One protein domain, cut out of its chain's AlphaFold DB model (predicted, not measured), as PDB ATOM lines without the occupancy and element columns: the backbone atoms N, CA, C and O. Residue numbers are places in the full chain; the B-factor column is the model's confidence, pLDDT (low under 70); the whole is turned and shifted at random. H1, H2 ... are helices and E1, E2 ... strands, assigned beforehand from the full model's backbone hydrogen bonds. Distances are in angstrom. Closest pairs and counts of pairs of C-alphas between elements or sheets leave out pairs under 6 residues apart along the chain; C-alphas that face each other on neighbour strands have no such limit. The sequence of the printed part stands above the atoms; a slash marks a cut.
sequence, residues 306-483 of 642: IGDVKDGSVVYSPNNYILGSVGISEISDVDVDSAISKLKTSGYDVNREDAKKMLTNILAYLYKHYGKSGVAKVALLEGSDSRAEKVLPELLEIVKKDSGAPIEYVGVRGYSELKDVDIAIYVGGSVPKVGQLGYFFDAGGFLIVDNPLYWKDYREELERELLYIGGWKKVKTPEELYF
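This is residues 306 to 483 of the 642 residues of the protein "Beta-galactosidase domain protein" of Archaeoglobus veneficus (strain DSM 11195 / SNP6) (UniProt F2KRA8). A strongly twisted sheet of seven strands makes the middle of three layers, with H2 and H3 over one face and H5 and the short H4 over the other. H1 packs on H3 away from the sheet, and the short H6 packs on H2. There are 178 residues printed, with six named helices and seven named strands, in the order E1 E2 H1 H2 E3 H3 E4 E5 H4 E6 H5 E7 H6, a mixed class. The mixed sheet runs E4 E3 E5 E6 E2 E1 E7. The whole is compact, with a radius of gyration of the C-alphas of 15.1 A and spans of 44 by 36 by 32 A.

E1, residues 306 to 309, and E2, residues 312 to 317, form an antiparallel hairpin, with N 307 and O 314 3.0 A apart. H1, residues 336 to 344, is not on the sheet; H2, residues 350 to 370, is on it at a height of 6.4 A. E3, residues 376 to 381, H3, residues 386 to 403, and E4, residues 407 to 413, form a strand-helix-strand unit, parallel neighbour strands with a helix between; N 378 and O 408 are 2.8 A apart. H3 touches H1 with residues 387 to 395 alone, at a shallow tilt of 5 degrees, the same way; the closest C-alphas, of Val 336 and Arg 387, are 6.0 A apart. E5, residues 423 to 427, H4, residues 438 to 442, and E6, residues 446 to 450, form another such unit; N 424 and O 446 are 2.8 A apart. H5, residues 459 to 469, is on the sheet at a height of 9.0 A. E7, residues 472 to 476, is antiparallel to E1, with N 473 and O 308 2.8 A apart. H6, residues 479 to 482, touches H2; their closest C-alphas, of Leu 481 and Tyr 365, are 5.6 A apart. E2, H1 H2, E3 and E6, H5, E7 are split units, with other strands between theirs; the crossovers of these four units are right-handed. Every O i to N i+4 pair is within hydrogen-bond range in H1, H2, H4 and H5, but 11 of 14 in H3; H6 is too short for one.

E1 begins at C-alpha 306 (134.796, 115.213, -68.701). H2 is 29.7 A long, H3 26.4 A and E2 16.9 A. H6 ends at C-alpha 482 (134.143, 110.920, -80.558).

The two C-alphas farthest apart, of Gly 347 and Gly 470, are 44.8 A apart. The printed part has no cut; the E2 to H1 link is long. Mean pLDDT of the printed part is 77.4, with 61 residues under 70, among them 319 to 335 and 474 to 483.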
ATOM      1  N   ILE A 306     133.480 114.623 -68.987       84.69
ATOM      2  CA  ILE A 306     134.796 115.213 -68.701       84.69
ATOM      3  C   ILE A 306     134.626 116.558 -67.998       84.69
ATOM      4  O   ILE A 306     133.810 117.383 -68.413       84.69
ATOM      5  N   GLY A 307     135.380 116.773 -66.924       84.75
ATOM      6  CA  GLY A 307     135.420 118.032 -66.181       84.75
ATOM      7  C   GLY A 307     136.828 118.360 -65.696       84.75
ATOM      8  O   GLY A 307     137.662 117.469 -65.549       84.75
ATOM      9  N   ASP A 308     137.083 119.636 -65.427       87.25
ATOM     10  CA  ASP A 308     138.387 120.104 -64.949       87.25
ATOM     11  C   ASP A 308     138.394 120.169 -63.419       87.25
ATOM     12  O   ASP A 308     137.457 120.697 -62.816       87.25
ATOM     13  N   VAL A 309     139.459 119.678 -62.786       89.25
ATOM     14  CA  VAL A 309     139.706 119.806 -61.342       89.25
ATOM     15  C   VAL A 309     141.054 120.485 -61.177       89.25
ATOM     16  O   VAL A 309     142.074 119.893 -61.519       89.25
ATOM     17  N   LYS A 310     141.072 121.697 -60.611       89.69
ATOM     18  CA  LYS A 310     142.311 122.481 -60.452       89.69
ATOM     19  C   LYS A 310     142.996 122.650 -61.819       89.69
ATOM     20  O   LYS A 310     142.350 123.179 -62.722       89.69
ATOM     21  N   ASP A 311     144.239 122.193 -61.966       89.88
ATOM     22  CA  ASP A 311     145.005 122.240 -63.218       89.88
ATOM     23  C   ASP A 311     144.931 120.928 -64.024       89.88
ATOM     24  O   ASP A 311     145.492 120.837 -65.115       89.88
ATOM     25  N   GLY A 312     144.238 119.910 -63.504       90.19
ATOM     26  CA  GLY A 312     144.034 118.611 -64.140       90.19
ATOM     27  C   GLY A 312     142.587 118.378 -64.573       90.19
ATOM     28  O   GLY A 312     141.749 119.287 -64.574       90.19
ATOM     29  N   SER A 313     142.263 117.129 -64.914       89.81
ATOM     30  CA  SER A 313     140.902 116.772 -65.341       89.81
ATOM     31  C   SER A 313     140.472 115.392 -64.874       89.81
ATOM     32  O   SER A 313     141.284 114.516 -64.574       89.81
ATOM     33  N   VAL A 314     139.159 115.200 -64.848       90.81
ATOM     34  CA  VAL A 314     138.505 113.932 -64.553       90.81
ATOM     35  C   VAL A 314     137.679 113.514 -65.757       90.81
ATOM     36  O   VAL A 314     136.858 114.287 -66.251       90.81
ATOM     37  N   VAL A 315     137.874 112.276 -66.195       88.75
ATOM     38  CA  VAL A 315     137.008 111.568 -67.136       88.75
ATOM     39  C   VAL A 315     136.184 110.577 -66.331       88.75
ATOM     40  O   VAL A 315     136.740 109.731 -65.646       88.75
ATOM     41  N   TYR A 316     134.866 110.670 -66.406       87.69
ATOM     42  CA  TYR A 316     133.937 109.729 -65.806       87.69
ATOM     43  C   TYR A 316     133.239 108.925 -66.903       87.69
ATOM     44  O   TYR A 316     132.579 109.474 -67.789       87.69
ATOM     45  N   SER A 317     133.401 107.611 -66.828       84.81
ATOM     46  CA  SER A 317     132.725 106.621 -67.653       84.81
ATOM     47  C   SER A 317     131.635 105.961 -66.794       84.81
ATOM     48  O   SER A 317     131.961 105.122 -65.947       84.81
ATOM     49  N   PRO A 318     130.352 106.372 -66.924       72.25
ATOM     50  CA  PRO A 318     129.249 105.640 -66.294       72.25
ATOM     51  C   PRO A 318     129.167 104.235 -66.904       72.25
ATOM     52  O   PRO A 318     129.563 104.070 -68.040       72.25
ATOM     53  N   ASN A 319     128.644 103.222 -66.211       64.12
ATOM     54  CA  ASN A 319     128.317 101.919 -66.819       64.12
ATOM     55  C   ASN A 319     129.463 101.202 -67.574       64.12
ATOM     56  O   ASN A 319     129.200 100.407 -68.477       64.12
ATOM     57  N   ASN A 320     130.711 101.391 -67.135       60.44
ATOM     58  CA  ASN A 320     131.789 100.430 -67.353       60.44
ATOM     59  C   ASN A 320     132.279 100.301 -68.804       60.44
ATOM     60  O   ASN A 320     132.483  99.203 -69.326       60.44
ATOM     61  N   TYR A 321     132.430 101.422 -69.503       59.91
ATOM     62  CA  TYR A 321     132.706 101.406 -70.938       59.91
ATOM     63  C   TYR A 321     134.169 101.129 -71.314       59.91
ATOM     64  O   TYR A 321     134.417 100.801 -72.478       59.91
ATOM     65  N   ILE A 322     135.134 101.242 -70.392       59.34
ATOM     66  CA  ILE A 322     136.566 101.087 -70.717       59.34
ATOM     67  C   ILE A 322     137.056  99.672 -70.394       59.34
ATOM     68  O   ILE A 322     137.666  99.036 -71.249       59.34
ATOM     69  N   LEU A 323     136.778  99.155 -69.197       61.19
ATOM     70  CA  LEU A 323     137.167  97.808 -68.773       61.19
ATOM     71  C   LEU A 323     135.973  96.857 -68.550       61.19
ATOM     72  O   LEU A 323     136.143  95.637 -68.488       61.19
ATOM     73  N   GLY A 324     134.743  97.357 -68.506       54.00
ATOM     74  CA  GLY A 324     133.540  96.512 -68.450       54.00
ATOM     75  C   GLY A 324     133.122  95.900 -69.749       54.00
ATOM     76  O   GLY A 324     132.565  94.806 -69.783       54.00
ATOM     77  N   SER A 325     133.459  96.582 -70.827       51.22
ATOM     78  CA  SER A 325     133.360  96.099 -72.189       51.22
ATOM     79  C   SER A 325     134.396  94.982 -72.474       51.22
ATOM     80  O   SER A 325     134.356  94.302 -73.492       51.22
ATOM     81  N   VAL A 326     135.266  94.655 -71.515       48.38
ATOM     82  CA  VAL A 326     136.054  93.403 -71.498       48.38
ATOM     83  C   VAL A 326     135.663  92.480 -70.339       48.38
ATOM     84  O   VAL A 326     136.322  91.478 -70.082       48.38
ATOM     85  N   GLY A 327     134.538  92.772 -69.682       51.03
ATOM     86  CA  GLY A 327     133.891  91.927 -68.686       51.03
ATOM     87  C   GLY A 327     134.092  92.351 -67.232       51.03
ATOM     88  O   GLY A 327     133.511  91.720 -66.364       51.03
ATOM     89  N   ILE A 328     134.849  93.396 -66.893       58.09
ATOM     90  CA  ILE A 328     135.036  93.783 -65.478       58.09
ATOM     91  C   ILE A 328     133.784  94.500 -64.956       58.09
ATOM     92  O   ILE A 328     133.825  95.692 -64.712       58.09
ATOM     93  N   SER A 329     132.647  93.815 -64.818       60.31
ATOM     94  CA  SER A 329     131.378  94.367 -64.322       60.31
ATOM     95  C   SER A 329     131.049  93.921 -62.902       60.31
ATOM     96  O   SER A 329     131.760  93.112 -62.297       60.31
ATOM     97  N   GLU A 330     129.963  94.475 -62.363       54.56
ATOM     98  CA  GLU A 330     129.349  94.046 -61.100       54.56
ATOM     99  C   GLU A 330     128.905  92.573 -61.092       54.56
ATOM    100  O   GLU A 330     128.622  92.020 -60.031       54.56
ATOM    101  N   ILE A 331     128.864  91.927 -62.263       51.22
ATOM    102  CA  ILE A 331     128.625  90.493 -62.397       51.22
ATOM    103  C   ILE A 331     129.938  89.783 -62.029       51.22
ATOM    104  O   ILE A 331     130.940  89.862 -62.740       51.22
ATOM    105  N   SER A 332     129.939  89.125 -60.872       47.16
ATOM    106  CA  SER A 332     131.119  88.625 -60.148       47.16
ATOM    107  C   SER A 332     131.895  87.482 -60.813       47.16
ATOM    108  O   SER A 332     132.927  87.074 -60.288       47.16
ATOM    109  N   ASP A 333     131.456  86.990 -61.969       53.97
ATOM    110  CA  ASP A 333     131.943  85.730 -62.547       53.97
ATOM    111  C   ASP A 333     132.744  85.961 -63.831       53.97
ATOM    112  O   ASP A 333     132.641  85.215 -64.808       53.97
ATOM    113  N   VAL A 334     133.531  87.035 -63.859       57.31
ATOM    114  CA  VAL A 334     134.406  87.304 -65.000       57.31
ATOM    115  C   VAL A 334     135.788  86.765 -64.716       57.31
ATOM    116  O   VAL A 334     136.571  87.343 -63.962       57.31
ATOM    117  N   ASP A 335     136.059  85.639 -65.364       69.56
ATOM    118  CA  ASP A 335     137.386  85.070 -65.485       69.56
ATOM    119  C   ASP A 335     138.304  86.058 -66.221       69.56
ATOM    120  O   ASP A 335     138.107  86.374 -67.398       69.56
ATOM    121  N   VAL A 336     139.297  86.570 -65.497       70.75
ATOM    122  CA  VAL A 336     140.246  87.574 -65.990       70.75
ATOM    123  C   VAL A 336     141.090  87.022 -67.126       70.75
ATOM    124  O   VAL A 336     141.390  87.742 -68.077       70.75
ATOM    125  N   ASP A 337     141.429  85.740 -67.066       73.75
ATOM    126  CA  ASP A 337     142.231  85.106 -68.102       73.75
ATOM    127  C   ASP A 337     141.393  84.923 -69.375       73.75
ATOM    128  O   ASP A 337     141.884  85.168 -70.479       73.75
ATOM    129  N   SER A 338     140.095  84.630 -69.242       69.88
ATOM    130  CA  SER A 338     139.125  84.693 -70.345       69.88
ATOM    131  C   SER A 338     138.970  86.109 -70.904       69.88
ATOM    132  O   SER A 338     138.979  86.280 -72.122       69.88
ATOM    133  N   ALA A 339     138.899  87.140 -70.060       66.00
ATOM    134  CA  ALA A 339     138.844  88.537 -70.501       66.00
ATOM    135  C   ALA A 339     140.102  88.948 -71.292       66.00
ATOM    136  O   ALA A 339     140.001  89.524 -72.378       66.00
ATOM    137  N   ILE A 340     141.291  88.583 -70.810       70.75
ATOM    138  CA  ILE A 340     142.574  88.836 -71.487       70.75
ATOM    139  C   ILE A 340     142.692  88.009 -72.772       70.75
ATOM    140  O   ILE A 340     143.161  88.500 -73.798       70.75
ATOM    141  N   SER A 341     142.237  86.759 -72.757       68.88
ATOM    142  CA  SER A 341     142.199  85.902 -73.944       68.88
ATOM    143  C   SER A 341     141.279  86.482 -75.025       68.88
ATOM    144  O   SER A 341     141.654  86.546 -76.201       68.88
ATOM    145  N   LYS A 342     140.116  87.014 -74.629       63.53
ATOM    146  CA  LYS A 342     139.205  87.758 -75.513       63.53
ATOM    147  C   LYS A 342     139.849  89.034 -76.050       63.53
ATOM    148  O   LYS A 342     139.711  89.329 -77.232       63.53
ATOM    149  N   LEU A 343     140.628  89.744 -75.233       65.31
ATOM    150  CA  LEU A 343     141.432  90.888 -75.676       65.31
ATOM    151  C   LEU A 343     142.510  90.518 -76.706       65.31
ATOM    152  O   LEU A 343     142.826  91.335 -77.571       65.31
ATOM    153  N   LYS A 344     143.070  89.307 -76.643       63.53
ATOM    154  CA  LYS A 344     144.159  88.839 -77.520       63.53
ATOM    155  C   LYS A 344     143.681  88.163 -78.812       63.53
ATOM    156  O   LYS A 344     144.449  88.077 -79.768       63.53
ATOM    157  N   THR A 345     142.435  87.700 -78.877       56.91
ATOM    158  CA  THR A 345     141.870  86.993 -80.042       56.91
ATOM    159  C   THR A 345     141.371  87.964 -81.118       56.91
ATOM    160  O   THR A 345     140.712  88.946 -80.813       56.91
ATOM    161  N   SER A 346     141.673  87.742 -82.403       40.72
ATOM    162  CA  SER A 346     141.180  88.581 -83.516       40.72
ATOM    163  C   SER A 346     139.738  88.217 -83.904       40.72
ATOM    164  O   SER A 346     139.479  87.062 -84.233       40.72
ATOM    165  N   GLY A 347     138.810  89.181 -83.907       40.09
ATOM    166  CA  GLY A 347     137.397  88.961 -84.246       40.09
ATOM    167  C   GLY A 347     136.472  90.039 -83.664       40.09
ATOM    168  O   GLY A 347     136.862  90.761 -82.749       40.09
ATOM    169  N   TYR A 348     135.259  90.161 -84.217       36.06
ATOM    170  CA  TYR A 348     134.254  91.168 -83.845       36.06
ATOM    171  C   TYR A 348     133.565  90.792 -82.517       36.06
ATOM    172  O   TYR A 348     132.445  90.286 -82.515       36.06
ATOM    173  N   ASP A 349     134.248  90.998 -81.390       48.41
ATOM    174  CA  ASP A 349     133.607  91.086 -80.074       48.41
ATOM    175  C   ASP A 349     133.330  92.571 -79.807       48.41
ATOM    176  O   ASP A 349     134.258  93.358 -79.601       48.41
ATOM    177  N   VAL A 350     132.053  92.954 -79.924       44.03
ATOM    178  CA  VAL A 350     131.566  94.348 -79.898       44.03
ATOM    179  C   VAL A 350     132.146  95.098 -78.702       44.03
ATOM    180  O   VAL A 350     132.639  96.211 -78.841       44.03
ATOM    181  N   ASN A 351     132.213  94.430 -77.554       52.62
ATOM    182  CA  ASN A 351     132.630  95.057 -76.317       52.62
ATOM    183  C   ASN A 351     134.160  95.312 -76.284       52.62
ATOM    184  O   ASN A 351     134.604  96.384 -75.881       52.62
ATOM    185  N   ARG A 352     134.997  94.406 -76.813       57.69
ATOM    186  CA  ARG A 352     136.456  94.629 -76.923       57.69
ATOM    187  C   ARG A 352     136.795  95.798 -77.841       57.69
ATOM    188  O   ARG A 352     137.671  96.610 -77.533       57.69
ATOM    189  N   GLU A 353     136.163  95.835 -79.007       56.03
ATOM    190  CA  GLU A 353     136.410  96.900 -79.973       56.03
ATOM    191  C   GLU A 353     135.944  98.247 -79.419       56.03
ATOM    192  O   GLU A 353     136.626  99.248 -79.627       56.03
ATOM    193  N   ASP A 354     134.862  98.265 -78.643       62.25
ATOM    194  CA  ASP A 354     134.376  99.464 -77.967       62.25
ATOM    195  C   ASP A 354     135.323  99.923 -76.845       62.25
ATOM    196  O   ASP A 354     135.653 101.106 -76.802       62.25
ATOM    197  N   ALA A 355     135.857  99.008 -76.024       69.56
ATOM    198  CA  ALA A 355     136.870  99.289 -74.994       69.56
ATOM    199  C   ALA A 355     138.113  99.977 -75.577       69.56
ATOM    200  O   ALA A 355     138.536 101.052 -75.140       69.56
ATOM    201  N   LYS A 356     138.687  99.354 -76.614       70.88
ATOM    202  CA  LYS A 356     139.885  99.826 -77.313       70.88
ATOM    203  C   LYS A 356     139.650 101.191 -77.948       70.88
ATOM    204  O   LYS A 356     140.452 102.108 -77.754       70.88
ATOM    205  N   LYS A 357     138.553 101.340 -78.695       66.44
ATOM    206  CA  LYS A 357     138.184 102.605 -79.344       66.44
ATOM    207  C   LYS A 357     137.964 103.697 -78.309       66.44
ATOM    208  O   LYS A 357     138.467 104.801 -78.485       66.44
ATOM    209  N   MET A 358     137.270 103.381 -77.218       72.19
ATOM    210  CA  MET A 358     136.961 104.356 -76.186       72.19
ATOM    211  C   MET A 358     138.216 104.851 -75.477       72.19
ATOM    212  O   MET A 358     138.433 106.059 -75.393       72.19
ATOM    213  N   LEU A 359     139.076 103.937 -75.023       77.62
ATOM    214  CA  LEU A 359     140.321 104.310 -74.359       77.62
ATOM    215  C   LEU A 359     141.214 105.140 -75.283       77.62
ATOM    216  O   LEU A 359     141.774 106.149 -74.865       77.62
ATOM    217  N   THR A 360     141.296 104.769 -76.557       72.19
ATOM    218  CA  THR A 360     142.094 105.515 -77.537       72.19
ATOM    219  C   THR A 360     141.543 106.915 -77.779       72.19
ATOM    220  O   THR A 360     142.310 107.874 -77.807       72.19
ATOM    221  N   ASN A 361     140.223 107.056 -77.884       69.50
ATOM    222  CA  ASN A 361     139.557 108.347 -78.035       69.50
ATOM    223  C   ASN A 361     139.785 109.255 -76.823       69.50
ATOM    224  O   ASN A 361     140.101 110.433 -76.984       69.50
ATOM    225  N   ILE A 362     139.680 108.702 -75.610       74.69
ATOM    226  CA  ILE A 362     139.966 109.434 -74.373       74.69
ATOM    227  C   ILE A 362     141.421 109.903 -74.367       74.69
ATOM    228  O   ILE A 362     141.673 111.087 -74.159       74.69
ATOM    229  N   LEU A 363     142.380 109.017 -74.647       76.81
ATOM    230  CA  LEU A 363     143.798 109.377 -74.687       76.81
ATOM    231  C   LEU A 363     144.063 110.469 -75.732       76.81
ATOM    232  O   LEU A 363     144.657 111.494 -75.405       76.81
ATOM    233  N   ALA A 364     143.565 110.310 -76.958       69.81
ATOM    234  CA  ALA A 364     143.717 111.304 -78.018       69.81
ATOM    235  C   ALA A 364     143.131 112.672 -77.627       69.81
ATOM    236  O   ALA A 364     143.767 113.707 -77.853       69.81
ATOM    237  N   TYR A 365     141.958 112.683 -76.988       71.62
ATOM    238  CA  TYR A 365     141.339 113.897 -76.461       71.62
ATOM    239  C   TYR A 365     142.227 114.570 -75.403       71.62
ATOM    240  O   TYR A 365     142.479 115.773 -75.498       71.62
ATOM    241  N   LEU A 366     142.763 113.805 -74.445       68.94
ATOM    242  CA  LEU A 366     143.645 114.326 -73.394       68.94
ATOM    243  C   LEU A 366     144.919 114.965 -73.967       68.94
ATOM    244  O   LEU A 366     145.270 116.085 -73.595       68.94
ATOM    245  N   TYR A 367     145.571 114.298 -74.923       68.75
ATOM    246  CA  TYR A 367     146.750 114.835 -75.613       68.75
ATOM    247  C   TYR A 367     146.446 116.142 -76.351       68.75
ATOM    248  O   TYR A 367     147.189 117.117 -76.224       68.75
ATOM    249  N   LYS A 368     145.345 116.174 -77.110       67.06
ATOM    250  CA  LYS A 368     144.966 117.321 -77.943       67.06
ATOM    251  C   LYS A 368     144.556 118.537 -77.113       67.06
ATOM    252  O   LYS A 368     144.968 119.650 -77.431       67.06
ATOM    253  N   HIS A 369     143.722 118.344 -76.095       63.25
ATOM    254  CA  HIS A 369     143.065 119.450 -75.396       63.25
ATOM    255  C   HIS A 369     143.860 119.992 -74.213       63.25
ATOM    256  O   HIS A 369     143.722 121.169 -73.891       63.25
ATOM    257  N   TYR A 370     144.721 119.174 -73.611       67.00
ATOM    258  CA  TYR A 370     145.460 119.563 -72.414       67.00
ATOM    259  C   TYR A 370     146.983 119.574 -72.606       67.00
ATOM    260  O   TYR A 370     147.737 119.699 -71.645       67.00
ATOM    261  N   GLY A 371     147.451 119.492 -73.858       61.88
ATOM    262  CA  GLY A 371     148.816 119.866 -74.236       61.88
ATOM    263  C   GLY A 371     149.923 118.954 -73.702       61.88
ATOM    264  O   GLY A 371     151.062 119.404 -73.569       61.88
ATOM    265  N   LYS A 372     149.626 117.683 -73.399       64.88
ATOM    266  CA  LYS A 372     150.670 116.708 -73.050       64.88
ATOM    267  C   LYS A 372     151.601 116.503 -74.246       64.88
ATOM    268  O   LYS A 372     151.161 116.326 -75.381       64.88
ATOM    269  N   SER A 373     152.903 116.523 -73.982       61.03
ATOM    270  CA  SER A 373     153.949 116.251 -74.968       61.03
ATOM    271  C   SER A 373     154.864 115.149 -74.440       61.03
ATOM    272  O   SER A 373     155.131 115.089 -73.242       61.03
ATOM    273  N   GLY A 374     155.326 114.263 -75.323       76.25
ATOM    274  CA  GLY A 374     156.143 113.107 -74.939       76.25
ATOM    275  C   GLY A 374     155.325 111.861 -74.592       76.25
ATOM    276  O   GLY A 374     154.185 111.724 -75.028       76.25
ATOM    277  N   VAL A 375     155.951 110.929 -73.868       84.06
ATOM    278  CA  VAL A 375     155.332 109.659 -73.468       84.06
ATOM    279  C   VAL A 375     154.517 109.872 -72.196       84.06
ATOM    280  O   VAL A 375     155.099 110.204 -71.168       84.06
ATOM    281  N   ALA A 376     153.197 109.676 -72.251       86.88
ATOM    282  CA  ALA A 376     152.351 109.769 -71.060       86.88
ATOM    283  C   ALA A 376     152.454 108.499 -70.217       86.88
ATOM    284  O   ALA A 376     152.193 107.388 -70.697       86.88
ATOM    285  N   LYS A 377     152.778 108.684 -68.938       94.00
ATOM    286  CA  LYS A 377     152.821 107.609 -67.949       94.00
ATOM    287  C   LYS A 377     151.430 107.337 -67.396       94.00
ATOM    288  O   LYS A 377     150.812 108.207 -66.777       94.00
ATOM    289  N   VAL A 378     150.954 106.117 -67.609       94.50
ATOM    290  CA  VAL A 378     149.627 105.644 -67.207       94.50
ATOM    291  C   VAL A 378     149.767 104.683 -66.028       94.50
ATOM    292  O   VAL A 378     150.493 103.696 -66.124       94.50
ATOM    293  N   ALA A 379     149.065 104.940 -64.929       97.00
ATOM    294  CA  ALA A 379     149.027 104.065 -63.760       97.00
ATOM    295  C   ALA A 379     147.602 103.592 -63.464       97.00
ATOM    296  O   ALA A 379     146.638 104.323 -63.698       97.00
ATOM    297  N   LEU A 380     147.475 102.394 -62.890       95.50
ATOM    298  CA  LEU A 380     146.238 101.978 -62.232       95.50
ATOM    299  C   LEU A 380     146.267 102.471 -60.781       95.50
ATOM    300  O   LEU A 380     147.255 102.281 -60.072       95.50
ATOM    301  N   LEU A 381     145.197 103.109 -60.325       96.00
ATOM    302  CA  LEU A 381     145.118 103.643 -58.974       96.00
ATOM    303  C   LEU A 381     144.797 102.532 -57.967       96.00
ATOM    304  O   LEU A 381     143.904 101.712 -58.198       96.00
ATOM    305  N   GLU A 382     145.488 102.532 -56.830       93.50
ATOM    306  CA  GLU A 382     145.228 101.618 -55.715       93.50
ATOM    307  C   GLU A 382     143.752 101.659 -55.273       93.50
ATOM    308  O   GLU A 382     143.115 102.714 -55.190       93.50
ATOM    309  N   GLY A 383     143.197 100.481 -54.983       88.44
ATOM    310  CA  GLY A 383     141.775 100.308 -54.675       88.44
ATOM    311  C   GLY A 383     140.886 100.119 -55.905       88.44
ATOM    312  O   GLY A 383     139.680  99.952 -55.739       88.44
ATOM    313  N   SER A 384     141.461 100.118 -57.112       89.88
ATOM    314  CA  SER A 384     140.769  99.614 -58.300       89.88
ATOM    315  C   SER A 384     140.469  98.118 -58.177       89.88
ATOM    316  O   SER A 384     141.109  97.395 -57.411       89.88
ATOM    317  N   ASP A 385     139.511  97.647 -58.967       85.12
ATOM    318  CA  ASP A 385     139.202  96.238 -59.152       85.12
ATOM    319  C   ASP A 385     140.483  95.472 -59.511       85.12
ATOM    320  O   ASP A 385     141.187  95.822 -60.460       85.12
ATOM    321  N   SER A 386     140.797  94.422 -58.752       83.62
ATOM    322  CA  SER A 386     142.035  93.651 -58.926       83.62
ATOM    323  C   SER A 386     142.133  92.990 -60.302       83.62
ATOM    324  O   SER A 386     143.226  92.693 -60.782       83.62
ATOM    325  N   ARG A 387     141.004  92.798 -60.991       82.31
ATOM    326  CA  ARG A 387     140.967  92.307 -62.372       82.31
ATOM    327  C   ARG A 387     141.552  93.338 -63.341       82.31
ATOM    328  O   ARG A 387     142.219  92.960 -64.305       82.31
ATOM    329  N   ALA A 388     141.365  94.632 -63.074       84.56
ATOM    330  CA  ALA A 388     141.875  95.715 -63.913       84.56
ATOM    331  C   ALA A 388     143.409  95.760 -63.939       84.56
ATOM    332  O   ALA A 388     143.980  96.108 -64.969       84.56
ATOM    333  N   GLU A 389     144.078  95.338 -62.861       87.25
ATOM    334  CA  GLU A 389     145.545  95.265 -62.783       87.25
ATOM    335  C   GLU A 389     146.145  94.376 -63.871       87.25
ATOM    336  O   GLU A 389     147.209  94.682 -64.411       87.25
ATOM    337  N   LYS A 390     145.431  93.308 -64.237       85.00
ATOM    338  CA  LYS A 390     145.852  92.382 -65.290       85.00
ATOM    339  C   LYS A 390     145.362  92.805 -66.678       85.00
ATOM    340  O   LYS A 390     146.066  92.611 -67.661       85.00
ATOM    341  N   VAL A 391     144.160  93.371 -66.773       82.56
ATOM    342  CA  VAL A 391     143.502  93.680 -68.057       82.56
ATOM    343  C   VAL A 391     143.992  94.993 -68.669       82.56
ATOM    344  O   VAL A 391     144.199  95.074 -69.879       82.56
ATOM    345  N   LEU A 392     144.193  96.024 -67.850       87.56
ATOM    346  CA  LEU A 392     144.599  97.344 -68.314       87.56
ATOM    347  C   LEU A 392     145.945  97.362 -69.066       87.56
ATOM    348  O   LEU A 392     145.974  97.960 -70.142       87.56
ATOM    349  N   PRO A 393     147.043  96.735 -68.586       90.94
ATOM    350  CA  PRO A 393     148.302  96.719 -69.338       90.94
ATOM    351  C   PRO A 393     148.145  96.088 -70.723       90.94
ATOM    352  O   PRO A 393     148.667  96.615 -71.700       90.94
ATOM    353  N   GLU A 394     147.375  95.004 -70.825       87.56
ATOM    354  CA  GLU A 394     147.104  94.320 -72.092       87.56
ATOM    355  C   GLU A 394     146.305  95.212 -73.050       87.56
ATOM    356  O   GLU A 394     146.640  95.325 -74.229       87.56
ATOM    357  N   LEU A 395     145.279  95.904 -72.546       83.62
ATOM    358  CA  LEU A 395     144.499  96.851 -73.340       83.62
ATOM    359  C   LEU A 395     145.348  98.047 -73.802       83.62
ATOM    360  O   LEU A 395     145.238  98.456 -74.957       83.62
ATOM    361  N   LEU A 396     146.214  98.590 -72.942       87.12
ATOM    362  CA  LEU A 396     147.120  99.689 -73.293       87.12
ATOM    363  C   LEU A 396     148.159  99.260 -74.333       87.12
ATOM    364  O   LEU A 396     148.429 100.027 -75.254       87.12
ATOM    365  N   GLU A 397     148.700  98.044 -74.242       87.19
ATOM    366  CA  GLU A 397     149.605  97.499 -75.261       87.19
ATOM    367  C   GLU A 397     148.892  97.288 -76.602       87.19
ATOM    368  O   GLU A 397     149.457  97.603 -77.648       87.19
ATOM    369  N   ILE A 398     147.627  96.852 -76.599       78.38
ATOM    370  CA  ILE A 398     146.800  96.792 -77.815       78.38
ATOM    371  C   ILE A 398     146.600  98.193 -78.399       78.38
ATOM    372  O   ILE A 398     146.849  98.400 -79.584       78.38
ATOM    373  N   VAL A 399     146.202  99.171 -77.581       76.50
ATOM    374  CA  VAL A 399     146.017 100.561 -78.024       76.50
ATOM    375  C   VAL A 399     147.315 101.114 -78.605       76.50
ATOM    376  O   VAL A 399     147.303 101.660 -79.709       76.50
ATOM    377  N   LYS A 400     148.443 100.927 -77.915       79.31
ATOM    378  CA  LYS A 400     149.779 101.354 -78.346       79.31
ATOM    379  C   LYS A 400     150.201 100.693 -79.652       79.31
ATOM    380  O   LYS A 400     150.648 101.394 -80.556       79.31
ATOM    381  N   LYS A 401     150.034  99.375 -79.775       75.06
ATOM    382  CA  LYS A 401     150.354  98.612 -80.990       75.06
ATOM    383  C   LYS A 401     149.506  99.061 -82.175       75.06
ATOM    384  O   LYS A 401     150.044  99.238 -83.265       75.06
ATOM    385  N   ASP A 402     148.210  99.250 -81.958       63.19
ATOM    386  CA  ASP A 402     147.277  99.551 -83.034       63.19
ATOM    387  C   ASP A 402     147.368 101.031 -83.455       63.19
ATOM    388  O   ASP A 402     147.258 101.321 -84.644       63.19
ATOM    389  N   SER A 403     147.513 101.989 -82.517       61.00
ATOM    390  CA  SER A 403     147.478 103.448 -82.828       61.00
ATOM    391  C   SER A 403     148.844 104.102 -82.933       61.00
ATOM    392  O   SER A 403     148.949 105.204 -83.472       61.00
ATOM    393  N   GLY A 404     149.879 103.492 -82.355       64.62
ATOM    394  CA  GLY A 404     151.150 104.166 -82.109       64.62
ATOM    395  C   GLY A 404     151.092 105.218 -80.993       64.62
ATOM    396  O   GLY A 404     151.973 106.075 -80.943       64.62
ATOM    397  N   ALA A 405     150.082 105.193 -80.110       68.81
ATOM    398  CA  ALA A 405     149.984 106.132 -78.991       68.81
ATOM    399  C   ALA A 405     151.262 106.109 -78.119       68.81
ATOM    400  O   ALA A 405     151.694 105.028 -77.700       68.81
ATOM    401  N   PRO A 406     151.869 107.270 -77.801       77.69
ATOM    402  CA  PRO A 406     153.088 107.340 -77.000       77.69
ATOM    403  C   PRO A 406     152.754 107.186 -75.511       77.69
ATOM    404  O   PRO A 406     152.796 108.136 -74.743       77.69
ATOM    405  N   ILE A 407     152.371 105.985 -75.090       85.12
ATOM    406  CA  ILE A 407     151.971 105.689 -73.710       85.12
ATOM    407  C   ILE A 407     152.868 104.617 -73.083       85.12
ATOM    408  O   ILE A 407     153.373 103.710 -73.758       85.12
ATOM    409  N   GLU A 408     153.056 104.728 -71.772       92.12
ATOM    410  CA  GLU A 408     153.819 103.788 -70.952       92.12
ATOM    411  C   GLU A 408     153.011 103.433 -69.704       92.12
ATOM    412  O   GLU A 408     152.670 104.308 -68.909       92.12
ATOM    413  N   TYR A 409     152.695 102.148 -69.528       95.25
ATOM    414  CA  TYR A 409     152.066 101.680 -68.299       95.25
ATOM    415  C   TYR A 409     153.121 101.519 -67.203       95.25
ATOM    416  O   TYR A 409     154.074 100.761 -67.367       95.25
ATOM    417  N   VAL A 410     152.939 102.206 -66.075       96.69
ATOM    418  CA  VAL A 410     153.911 102.201 -64.970       96.69
ATOM    419  C   VAL A 410     153.507 101.287 -63.807       96.69
ATOM    420  O   VAL A 410     154.264 101.163 -62.844       96.69
ATOM    421  N   GLY A 411     152.362 100.604 -63.893       95.56
ATOM    422  CA  GLY A 411     151.863  99.678 -62.871       95.56
ATOM    423  C   GLY A 411     150.808 100.284 -61.945       95.56
ATOM    424  O   GLY A 411     150.289 101.375 -62.191       95.56
ATOM    425  N   VAL A 412     150.503  99.566 -60.862       96.62
ATOM    426  CA  VAL A 412     149.629 100.061 -59.790       96.62
ATOM    427  C   VAL A 412     150.380 101.099 -58.954       96.62
ATOM    428  O   VAL A 412     151.585 100.960 -58.715       96.62
ATOM    429  N   ARG A 413     149.692 102.163 -58.534       97.44
ATOM    430  CA  ARG A 413     150.251 103.227 -57.689       97.44
ATOM    431  C   ARG A 413     149.310 103.594 -56.556       97.44
ATOM    432  O   ARG A 413     148.104 103.742 -56.765       97.44
ATOM    433  N   GLY A 414     149.883 103.798 -55.373       96.44
ATOM    434  CA  GLY A 414     149.166 104.371 -54.241       96.44
ATOM    435  C   GLY A 414     148.796 105.836 -54.478       96.44
ATOM    436  O   GLY A 414     149.405 106.540 -55.287       96.44
ATOM    437  N   TYR A 415     147.830 106.336 -53.706       94.69
ATOM    438  CA  TYR A 415     147.362 107.726 -53.803       94.69
ATOM    439  C   TYR A 415     148.467 108.762 -53.579       94.69
ATOM    440  O   TYR A 415     148.327 109.881 -54.053       94.69
ATOM    441  N   SER A 416     149.560 108.423 -52.889       92.69
ATOM    442  CA  SER A 416     150.724 109.295 -52.651       92.69
ATOM    443  C   SER A 416     151.864 109.136 -53.668       92.69
ATOM    444  O   SER A 416     152.867 109.846 -53.577       92.69
ATOM    445  N   GLU A 417     151.741 108.203 -54.612       94.62
ATOM    446  CA  GLU A 417     152.815 107.759 -55.511       94.62
ATOM    447  C   GLU A 417     152.599 108.206 -56.966       94.62
ATOM    448  O   GLU A 417     153.144 107.612 -57.890       94.62
ATOM    449  N   LEU A 418     151.810 109.262 -57.189       95.81
ATOM    450  CA  LEU A 418     151.441 109.733 -58.531       95.81
ATOM    451  C   LEU A 418     152.285 110.916 -59.018       95.81
ATOM    452  O   LEU A 418     151.918 111.585 -59.977       95.81
ATOM    453  N   LYS A 419     153.407 111.217 -58.353       92.06
ATOM    454  CA  LYS A 419     154.232 112.398 -58.672       92.06
ATOM    455  C   LYS A 419     154.807 112.381 -60.088       92.06
ATOM    456  O   LYS A 419     155.056 113.447 -60.637       92.06
ATOM    457  N   ASP A 420     155.059 111.199 -60.640       91.38
ATOM    458  CA  ASP A 420     155.568 111.012 -61.997       91.38
ATOM    459  C   ASP A 420     154.521 110.413 -62.948       91.38
ATOM    460  O   ASP A 420     154.882 109.990 -64.041       91.38
ATOM    461  N   VAL A 421     153.249 110.360 -62.546       94.88
ATOM    462  CA  VAL A 421     152.149 109.793 -63.336       94.88
ATOM    463  C   VAL A 421     151.389 110.918 -64.030       94.88
ATOM    464  O   VAL A 421     151.016 111.902 -63.398       94.88
ATOM    465  N   ASP A 422     151.106 110.754 -65.323       92.50
ATOM    466  CA  ASP A 422     150.298 111.706 -66.090       92.50
ATOM    467  C   ASP A 422     148.812 111.350 -66.062       92.50
ATOM    468  O   ASP A 422     147.956 112.234 -66.008       92.50
ATOM    469  N   ILE A 423     148.509 110.051 -66.127       94.06
ATOM    470  CA  ILE A 423     147.150 109.518 -66.219       94.06
ATOM    471  C   ILE A 423     146.977 108.431 -65.162       94.06
ATOM    472  O   ILE A 423     147.634 107.393 -65.212       94.06
ATOM    473  N   ALA A 424     146.067 108.651 -64.220       95.81
ATOM    474  CA  ALA A 424     145.635 107.651 -63.257       95.81
ATOM    475  C   ALA A 424     144.289 107.079 -63.707       95.81
ATOM    476  O   ALA A 424     143.342 107.825 -63.951       95.81
ATOM    477  N   ILE A 425     144.190 105.760 -63.814       94.19
ATOM    478  CA  ILE A 425     142.942 105.061 -64.123       94.19
ATOM    479  C   ILE A 425     142.451 104.398 -62.845       94.19
ATOM    480  O   ILE A 425     143.196 103.672 -62.195       94.19
ATOM    481  N   TYR A 426     141.202 104.646 -62.481       93.25
ATOM    482  CA  TYR A 426     140.524 103.987 -61.382       93.25
ATOM    483  C   TYR A 426     139.308 103.241 -61.910       93.25
ATOM    484  O   TYR A 426     138.457 103.829 -62.577       93.25
ATOM    485  N   VAL A 427     139.216 101.955 -61.588       89.69
ATOM    486  CA  VAL A 427     138.090 101.100 -61.982       89.69
ATOM    487  C   VAL A 427     137.483 100.523 -60.720       89.69
ATOM    488  O   VAL A 427     138.137  99.739 -60.048       89.69
ATOM    489  N   GLY A 428     136.262 100.894 -60.350       85.81
ATOM    490  CA  GLY A 428     135.695 100.406 -59.089       85.81
ATOM    491  C   GLY A 428     134.279 100.881 -58.810       85.81
ATOM    492  O   GLY A 428     133.872 101.943 -59.266       85.81
ATOM    493  N   GLY A 429     133.509 100.089 -58.055       82.31
ATOM    494  CA  GLY A 429     132.085 100.340 -57.766       82.31
ATOM    495  C   GLY A 429     131.799 101.401 -56.691       82.31
ATOM    496  O   GLY A 429     130.663 101.575 -56.239       82.31
ATOM    497  N   SER A 430     132.831 102.107 -56.253       87.62
ATOM    498  CA  SER A 430     132.755 103.199 -55.289       87.62
ATOM    499  C   SER A 430     133.630 104.348 -55.748       87.62
ATOM    500  O   SER A 430     134.587 104.139 -56.490       87.62
ATOM    501  N   VAL A 431     133.343 105.547 -55.257       89.31
ATOM    502  CA  VAL A 431     134.157 106.729 -55.539       89.31
ATOM    503  C   VAL A 431     135.590 106.517 -55.015       89.31
ATOM    504  O   VAL A 431     135.749 106.082 -53.870       89.31
ATOM    505  N   PRO A 432     136.640 106.787 -55.820       93.38
ATOM    506  CA  PRO A 432     138.017 106.740 -55.335       93.38
ATOM    507  C   PRO A 432     138.246 107.799 -54.251       93.38
ATOM    508  O   PRO A 432     137.498 108.770 -54.156       93.38
ATOM    509  N   LYS A 433     139.310 107.674 -53.449       93.62
ATOM    510  CA  LYS A 433     139.651 108.655 -52.394       93.62
ATOM    511  C   LYS A 433     140.230 109.944 -52.990       93.62
ATOM    512  O   LYS A 433     141.359 110.332 -52.692       93.62
ATOM    513  N   VAL A 434     139.458 110.618 -53.839       92.19
ATOM    514  CA  VAL A 434     139.885 111.788 -54.611       92.19
ATOM    515  C   VAL A 434     140.375 112.922 -53.716       92.19
ATOM    516  O   VAL A 434     141.286 113.634 -54.116       92.19
ATOM    517  N   GLY A 435     139.893 113.026 -52.470       89.69
ATOM    518  CA  GLY A 435     140.413 113.965 -51.466       89.69
ATOM    519  C   GLY A 435     141.936 113.900 -51.255       89.69
ATOM    520  O   GLY A 435     142.543 114.887 -50.854       89.69
ATOM    521  N   GLN A 436     142.574 112.768 -51.569       92.56
ATOM    522  CA  GLN A 436     144.030 112.587 -51.491       92.56
ATOM    523  C   GLN A 436     144.766 112.950 -52.794       92.56
ATOM    524  O   GLN A 436     145.987 113.069 -52.794       92.56
ATOM    525  N   LEU A 437     144.041 113.162 -53.894       94.94
ATOM    526  CA  LEU A 437     144.575 113.450 -55.231       94.94
ATOM    527  C   LEU A 437     144.733 114.949 -55.511       94.94
ATOM    528  O   LEU A 437     145.056 115.336 -56.630       94.94
ATOM    529  N   GLY A 438     144.540 115.807 -54.505       93.19
ATOM    530  CA  GLY A 438     144.660 117.256 -54.671       93.19
ATOM    531  C   GLY A 438     145.988 117.680 -55.307       93.19
ATOM    532  O   GLY A 438     145.965 118.518 -56.201       93.19
ATOM    533  N   TYR A 439     147.104 117.062 -54.901       94.69
ATOM    534  CA  TYR A 439     148.438 117.345 -55.449       94.69
ATOM    535  C   TYR A 439     148.630 116.813 -56.880       94.69
ATOM    536  O   TYR A 439     149.394 117.386 -57.648       94.69
ATOM    537  N   PHE A 440     147.958 115.712 -57.233       95.44
ATOM    538  CA  PHE A 440     148.009 115.117 -58.570       95.44
ATOM    539  C   PHE A 440     147.303 116.027 -59.579       95.44
ATOM    540  O   PHE A 440     147.833 116.301 -60.653       95.44
ATOM    541  N   PHE A 441     146.150 116.578 -59.195       94.06
ATOM    542  CA  PHE A 441     145.446 117.568 -60.005       94.06
ATOM    543  C   PHE A 441     146.180 118.913 -60.079       94.06
ATOM    544  O   PHE A 441     146.201 119.512 -61.148       94.06
ATOM    545  N   ASP A 442     146.838 119.364 -59.003       92.62
ATOM    546  CA  ASP A 442     147.708 120.559 -59.048       92.62
ATOM    547  C   ASP A 442     148.883 120.387 -60.033       92.62
ATOM    548  O   ASP A 442     149.402 121.359 -60.569       92.62
ATOM    549  N   ALA A 443     149.310 119.147 -60.294       90.88
ATOM    550  CA  ALA A 443     150.355 118.832 -61.267       90.88
ATOM    551  C   ALA A 443     149.827 118.634 -62.707       90.88
ATOM    552  O   ALA A 443     150.595 118.254 -63.594       90.88
ATOM    553  N   GLY A 444     148.532 118.862 -62.958       90.00
ATOM    554  CA  GLY A 444     147.909 118.645 -64.267       90.00
ATOM    555  C   GLY A 444     147.678 117.172 -64.617       90.00
ATOM    556  O   GLY A 444     147.754 116.786 -65.785       90.00
ATOM    557  N   GLY A 445     147.464 116.330 -63.604       92.44
ATOM    558  CA  GLY A 445     147.148 114.916 -63.773       92.44
ATOM    559  C   GLY A 445     145.722 114.667 -64.278       92.44
ATOM    560  O   GLY A 445     144.788 115.407 -63.952       92.44
ATOM    561  N   PHE A 446     145.545 113.590 -65.046       91.88
ATOM    562  CA  PHE A 446     144.238 113.133 -65.525       91.88
ATOM    563  C   PHE A 446     143.767 111.906 -64.763       91.88
ATOM    564  O   PHE A 446     144.444 110.881 -64.758       91.88
ATOM    565  N   LEU A 447     142.586 111.982 -64.159       93.75
ATOM    566  CA  LEU A 447     141.945 110.833 -63.533       93.75
ATOM    567  C   LEU A 447     140.850 110.292 -64.454       93.75
ATOM    568  O   LEU A 447     139.868 110.979 -64.717       93.75
ATOM    569  N   ILE A 448     140.980 109.052 -64.906       92.25
ATOM    570  CA  ILE A 448     139.909 108.325 -65.591       92.25
ATOM    571  C   ILE A 448     139.226 107.430 -64.558       92.25
ATOM    572  O   ILE A 448     139.861 106.555 -63.984       92.25
ATOM    573  N   VAL A 449     137.940 107.652 -64.319       91.56
ATOM    574  CA  VAL A 449     137.089 106.867 -63.425       91.56
ATOM    575  C   VAL A 449     136.148 106.031 -64.279       91.56
ATOM    576  O   VAL A 449     135.235 106.569 -64.907       91.56
ATOM    577  N   ASP A 450     136.367 104.722 -64.294       88.44
ATOM    578  CA  ASP A 450     135.492 103.756 -64.952       88.44
ATOM    579  C   ASP A 450     134.612 103.066 -63.905       88.44
ATOM    580  O   ASP A 450     135.103 102.362 -63.018       88.44
ATOM    581  N   ASN A 451     133.305 103.325 -63.960       85.88
ATOM    582  CA  ASN A 451     132.354 102.787 -62.993       85.88
ATOM    583  C   ASN A 451     131.824 101.424 -63.458       85.88
ATOM    584  O   ASN A 451     131.042 101.398 -64.406       85.88
ATOM    585  N   PRO A 452     132.131 100.311 -62.764       75.88
ATOM    586  CA  PRO A 452     131.731  98.990 -63.193       75.88
ATOM    587  C   PRO A 452     130.285  98.597 -62.890       75.88
ATOM    588  O   PRO A 452     129.834  97.541 -63.345       75.88
ATOM    589  N   LEU A 453     129.567  99.416 -62.119       73.25
ATOM    590  CA  LEU A 453     128.206  99.132 -61.683       73.25
ATOM    591  C   LEU A 453     127.201  99.667 -62.700       73.25
ATOM    592  O   LEU A 453     127.194 100.859 -63.004       73.25
ATOM    593  N   TYR A 454     126.323  98.792 -63.185       64.38
ATOM    594  CA  TYR A 454     125.308  99.148 -64.175       64.38
ATOM    595  C   TYR A 454     124.117  99.861 -63.519       64.38
ATOM    596  O   TYR A 454     123.590 100.844 -64.036       64.38
ATOM    597  N   TRP A 455     123.698  99.393 -62.341       66.81
ATOM    598  CA  TRP A 455     122.535  99.955 -61.642       66.81
ATOM    599  C   TRP A 455     122.877 101.114 -60.704       66.81
ATOM    600  O   TRP A 455     121.973 101.791 -60.210       66.81
ATOM    601  N   LYS A 456     124.166 101.355 -60.440       76.62
ATOM    602  CA  LYS A 456     124.623 102.378 -59.499       76.62
ATOM    603  C   LYS A 456     125.587 103.343 -60.170       76.62
ATOM    604  O   LYS A 456     126.784 103.098 -60.268       76.62
ATOM    605  N   ASP A 457     125.058 104.498 -60.532       80.94
ATOM    606  CA  ASP A 457     125.840 105.648 -60.957       80.94
ATOM    607  C   ASP A 457     126.197 106.499 -59.736       80.94
ATOM    608  O   ASP A 457     125.322 107.067 -59.082       80.94
ATOM    609  N   TYR A 458     127.485 106.539 -59.396       87.75
ATOM    610  CA  TYR A 458     128.001 107.326 -58.275       87.75
ATOM    611  C   TYR A 458     128.560 108.689 -58.706       87.75
ATOM    612  O   TYR A 458     129.286 109.325 -57.940       87.75
ATOM    613  N   ARG A 459     128.227 109.174 -59.911       87.94
ATOM    614  CA  ARG A 459     128.663 110.481 -60.422       87.94
ATOM    615  C   ARG A 459     128.464 111.604 -59.409       87.94
ATOM    616  O   ARG A 459     129.407 112.334 -59.146       87.94
ATOM    617  N   GLU A 460     127.268 111.760 -58.843       86.75
ATOM    618  CA  GLU A 460     126.981 112.869 -57.915       86.75
ATOM    619  C   GLU A 460     127.849 112.815 -56.648       86.75
ATOM    620  O   GLU A 460     128.233 113.849 -56.103       86.75
ATOM    621  N   GLU A 461     128.187 111.610 -56.187       90.06
ATOM    622  CA  GLU A 461     129.106 111.402 -55.068       90.06
ATOM    623  C   GLU A 461     130.539 111.785 -55.460       90.06
ATOM    624  O   GLU A 461     131.184 112.530 -54.726       90.06
ATOM    625  N   LEU A 462     131.000 111.376 -56.648       89.94
ATOM    626  CA  LEU A 462     132.301 111.778 -57.191       89.94
ATOM    627  C   LEU A 462     132.393 113.301 -57.354       89.94
ATOM    628  O   LEU A 462     133.359 113.905 -56.899       89.94
ATOM    629  N   GLU A 463     131.382 113.937 -57.951       87.94
ATOM    630  CA  GLU A 463     131.333 115.394 -58.122       87.94
ATOM    631  C   GLU A 463     131.385 116.119 -56.770       87.94
ATOM    632  O   GLU A 463     132.078 117.128 -56.637       87.94
ATOM    633  N   ARG A 464     130.695 115.596 -55.749       88.56
ATOM    634  CA  ARG A 464     130.715 116.157 -54.394       88.56
ATOM    635  C   ARG A 464     132.091 116.054 -53.738       88.56
ATOM    636  O   ARG A 464     132.541 117.029 -53.144       88.56
ATOM    637  N   GLU A 465     132.772 114.919 -53.855       89.62
ATOM    638  CA  GLU A 465     134.129 114.764 -53.319       89.62
ATOM    639  C   GLU A 465     135.139 115.663 -54.054       89.62
ATOM    640  O   GLU A 465     135.989 116.296 -53.425       89.62
ATOM    641  N   LEU A 466     135.006 115.809 -55.377       88.69
ATOM    642  CA  LEU A 466     135.825 116.730 -56.173       88.69
ATOM    643  C   LEU A 466     135.586 118.201 -55.801       88.69
ATOM    644  O   LEU A 466     136.528 118.994 -55.780       88.69
ATOM    645  N   LEU A 467     134.351 118.569 -55.447       86.31
ATOM    646  CA  LEU A 467     134.036 119.905 -54.936       86.31
ATOM    647  C   LEU A 467     134.793 120.221 -53.635       86.31
ATOM    648  O   LEU A 467     135.246 121.354 -53.474       86.31
ATOM    649  N   TYR A 468     134.984 119.242 -52.744       85.31
ATOM    650  CA  TYR A 468     135.733 119.436 -51.493       85.31
ATOM    651  C   TYR A 468     137.246 119.608 -51.698       85.31
ATOM    652  O   TYR A 468     137.891 120.268 -50.885       85.31
ATOM    653  N   ILE A 469     137.812 119.084 -52.790       85.25
ATOM    654  CA  ILE A 469     139.213 119.335 -53.187       85.25
ATOM    655  C   ILE A 469     139.405 120.780 -53.681       85.25
ATOM    656  O   ILE A 469     140.508 121.328 -53.597       85.25
ATOM    657  N   GLY A 470     138.333 121.406 -54.177       77.00
ATOM    658  CA  GLY A 470     138.343 122.740 -54.773       77.00
ATOM    659  C   GLY A 470     138.789 122.743 -56.241       77.00
ATOM    660  O   GLY A 470     139.384 121.794 -56.738       77.00
ATOM    661  N   GLY A 471     138.478 123.824 -56.965       73.38
ATOM    662  CA  GLY A 471     138.871 123.989 -58.373       73.38
ATOM    663  C   GLY A 471     138.054 123.173 -59.382       73.38
ATOM    664  O   GLY A 471     138.393 123.175 -60.562       73.38
ATOM    665  N   TRP A 472     136.987 122.500 -58.947       77.75
ATOM    666  CA  TRP A 472     136.096 121.744 -59.825       77.75
ATOM    667  C   TRP A 472     135.270 122.653 -60.740       77.75
ATOM    668  O   TRP A 472     134.529 123.526 -60.275       77.75
ATOM    669  N   LYS A 473     135.345 122.404 -62.048       73.00
ATOM    670  CA  LYS A 473     134.471 122.985 -63.067       73.00
ATOM    671  C   LYS A 473     133.652 121.856 -63.681       73.00
ATOM    672  O   LYS A 473     134.199 120.942 -64.288       73.00
ATOM    673  N   LYS A 474     132.334 121.950 -63.473       60.50
ATOM    674  CA  LYS A 474     131.294 120.971 -63.831       60.50
ATOM    675  C   LYS A 474     131.604 120.173 -65.103       60.50
ATOM    676  O   LYS A 474     131.922 120.748 -66.141       60.50
ATOM    677  N   VAL A 475     131.353 118.870 -65.027       61.56
ATOM    678  CA  VAL A 475     131.435 117.942 -66.153       61.56
ATOM    679  C   VAL A 475     130.549 118.362 -67.330       61.56
ATOM    680  O   VAL A 475     129.351 118.620 -67.158       61.56
ATOM    681  N   LYS A 476     131.106 118.333 -68.540       66.25
ATOM    682  CA  LYS A 476     130.373 118.412 -69.808       66.25
ATOM    683  C   LYS A 476     130.554 117.126 -70.615       66.25
ATOM    684  O   LYS A 476     131.492 116.367 -70.391       66.25
ATOM    685  N   THR A 477     129.653 116.894 -71.562       60.19
ATOM    686  CA  THR A 477     129.813 115.872 -72.600       60.19
ATOM    687  C   THR A 477     130.743 116.419 -73.685       60.19
ATOM    688  O   THR A 477     130.363 117.383 -74.355       60.19
ATOM    689  N   PRO A 478     131.954 115.874 -73.868       59.28
ATOM    690  CA  PRO A 478     132.884 116.377 -74.867       59.28
ATOM    691  C   PRO A 478     132.538 115.749 -76.217       59.28
ATOM    692  O   PRO A 478     133.021 114.673 -76.553       59.28
ATOM    693  N   GLU A 479     131.689 116.409 -77.000       52.59
ATOM    694  CA  GLU A 479     131.322 115.940 -78.346       52.59
ATOM    695  C   GLU A 479     132.575 115.654 -79.195       52.59
ATOM    696  O   GLU A 479     132.626 114.653 -79.902       52.59
ATOM    697  N   GLU A 480     133.634 116.456 -79.025       49.00
ATOM    698  CA  GLU A 480     134.935 116.320 -79.694       49.00
ATOM    699  C   GLU A 480     135.684 114.996 -79.431       49.00
ATOM    700  O   GLU A 480     136.509 114.591 -80.252       49.00
ATOM    701  N   LEU A 481     135.393 114.295 -78.330       50.25
ATOM    702  CA  LEU A 481     136.042 113.030 -77.955       50.25
ATOM    703  C   LEU A 481     135.724 111.889 -78.933       50.25
ATOM    704  O   LEU A 481     136.490 110.940 -79.057       50.25
ATOM    705  N   TYR A 482     134.618 111.983 -79.670       48.69
ATOM    706  CA  TYR A 482     134.143 110.920 -80.558       48.69
ATOM    707  C   TYR A 482     134.693 111.004 -81.998       48.69
ATOM    708  O   TYR A 482     134.270 110.229 -82.853       48.69
ATOM    709  N   PHE A 483     135.633 111.917 -82.288       40.88
ATOM    710  CA  PHE A 483     136.054 112.261 -83.657       40.88
ATOM    711  C   PHE A 483     137.477 111.813 -84.082       40.88
ATOM    712  O   PHE A 483     137.936 112.275 -85.128       40.88
TER     713      PHE A 483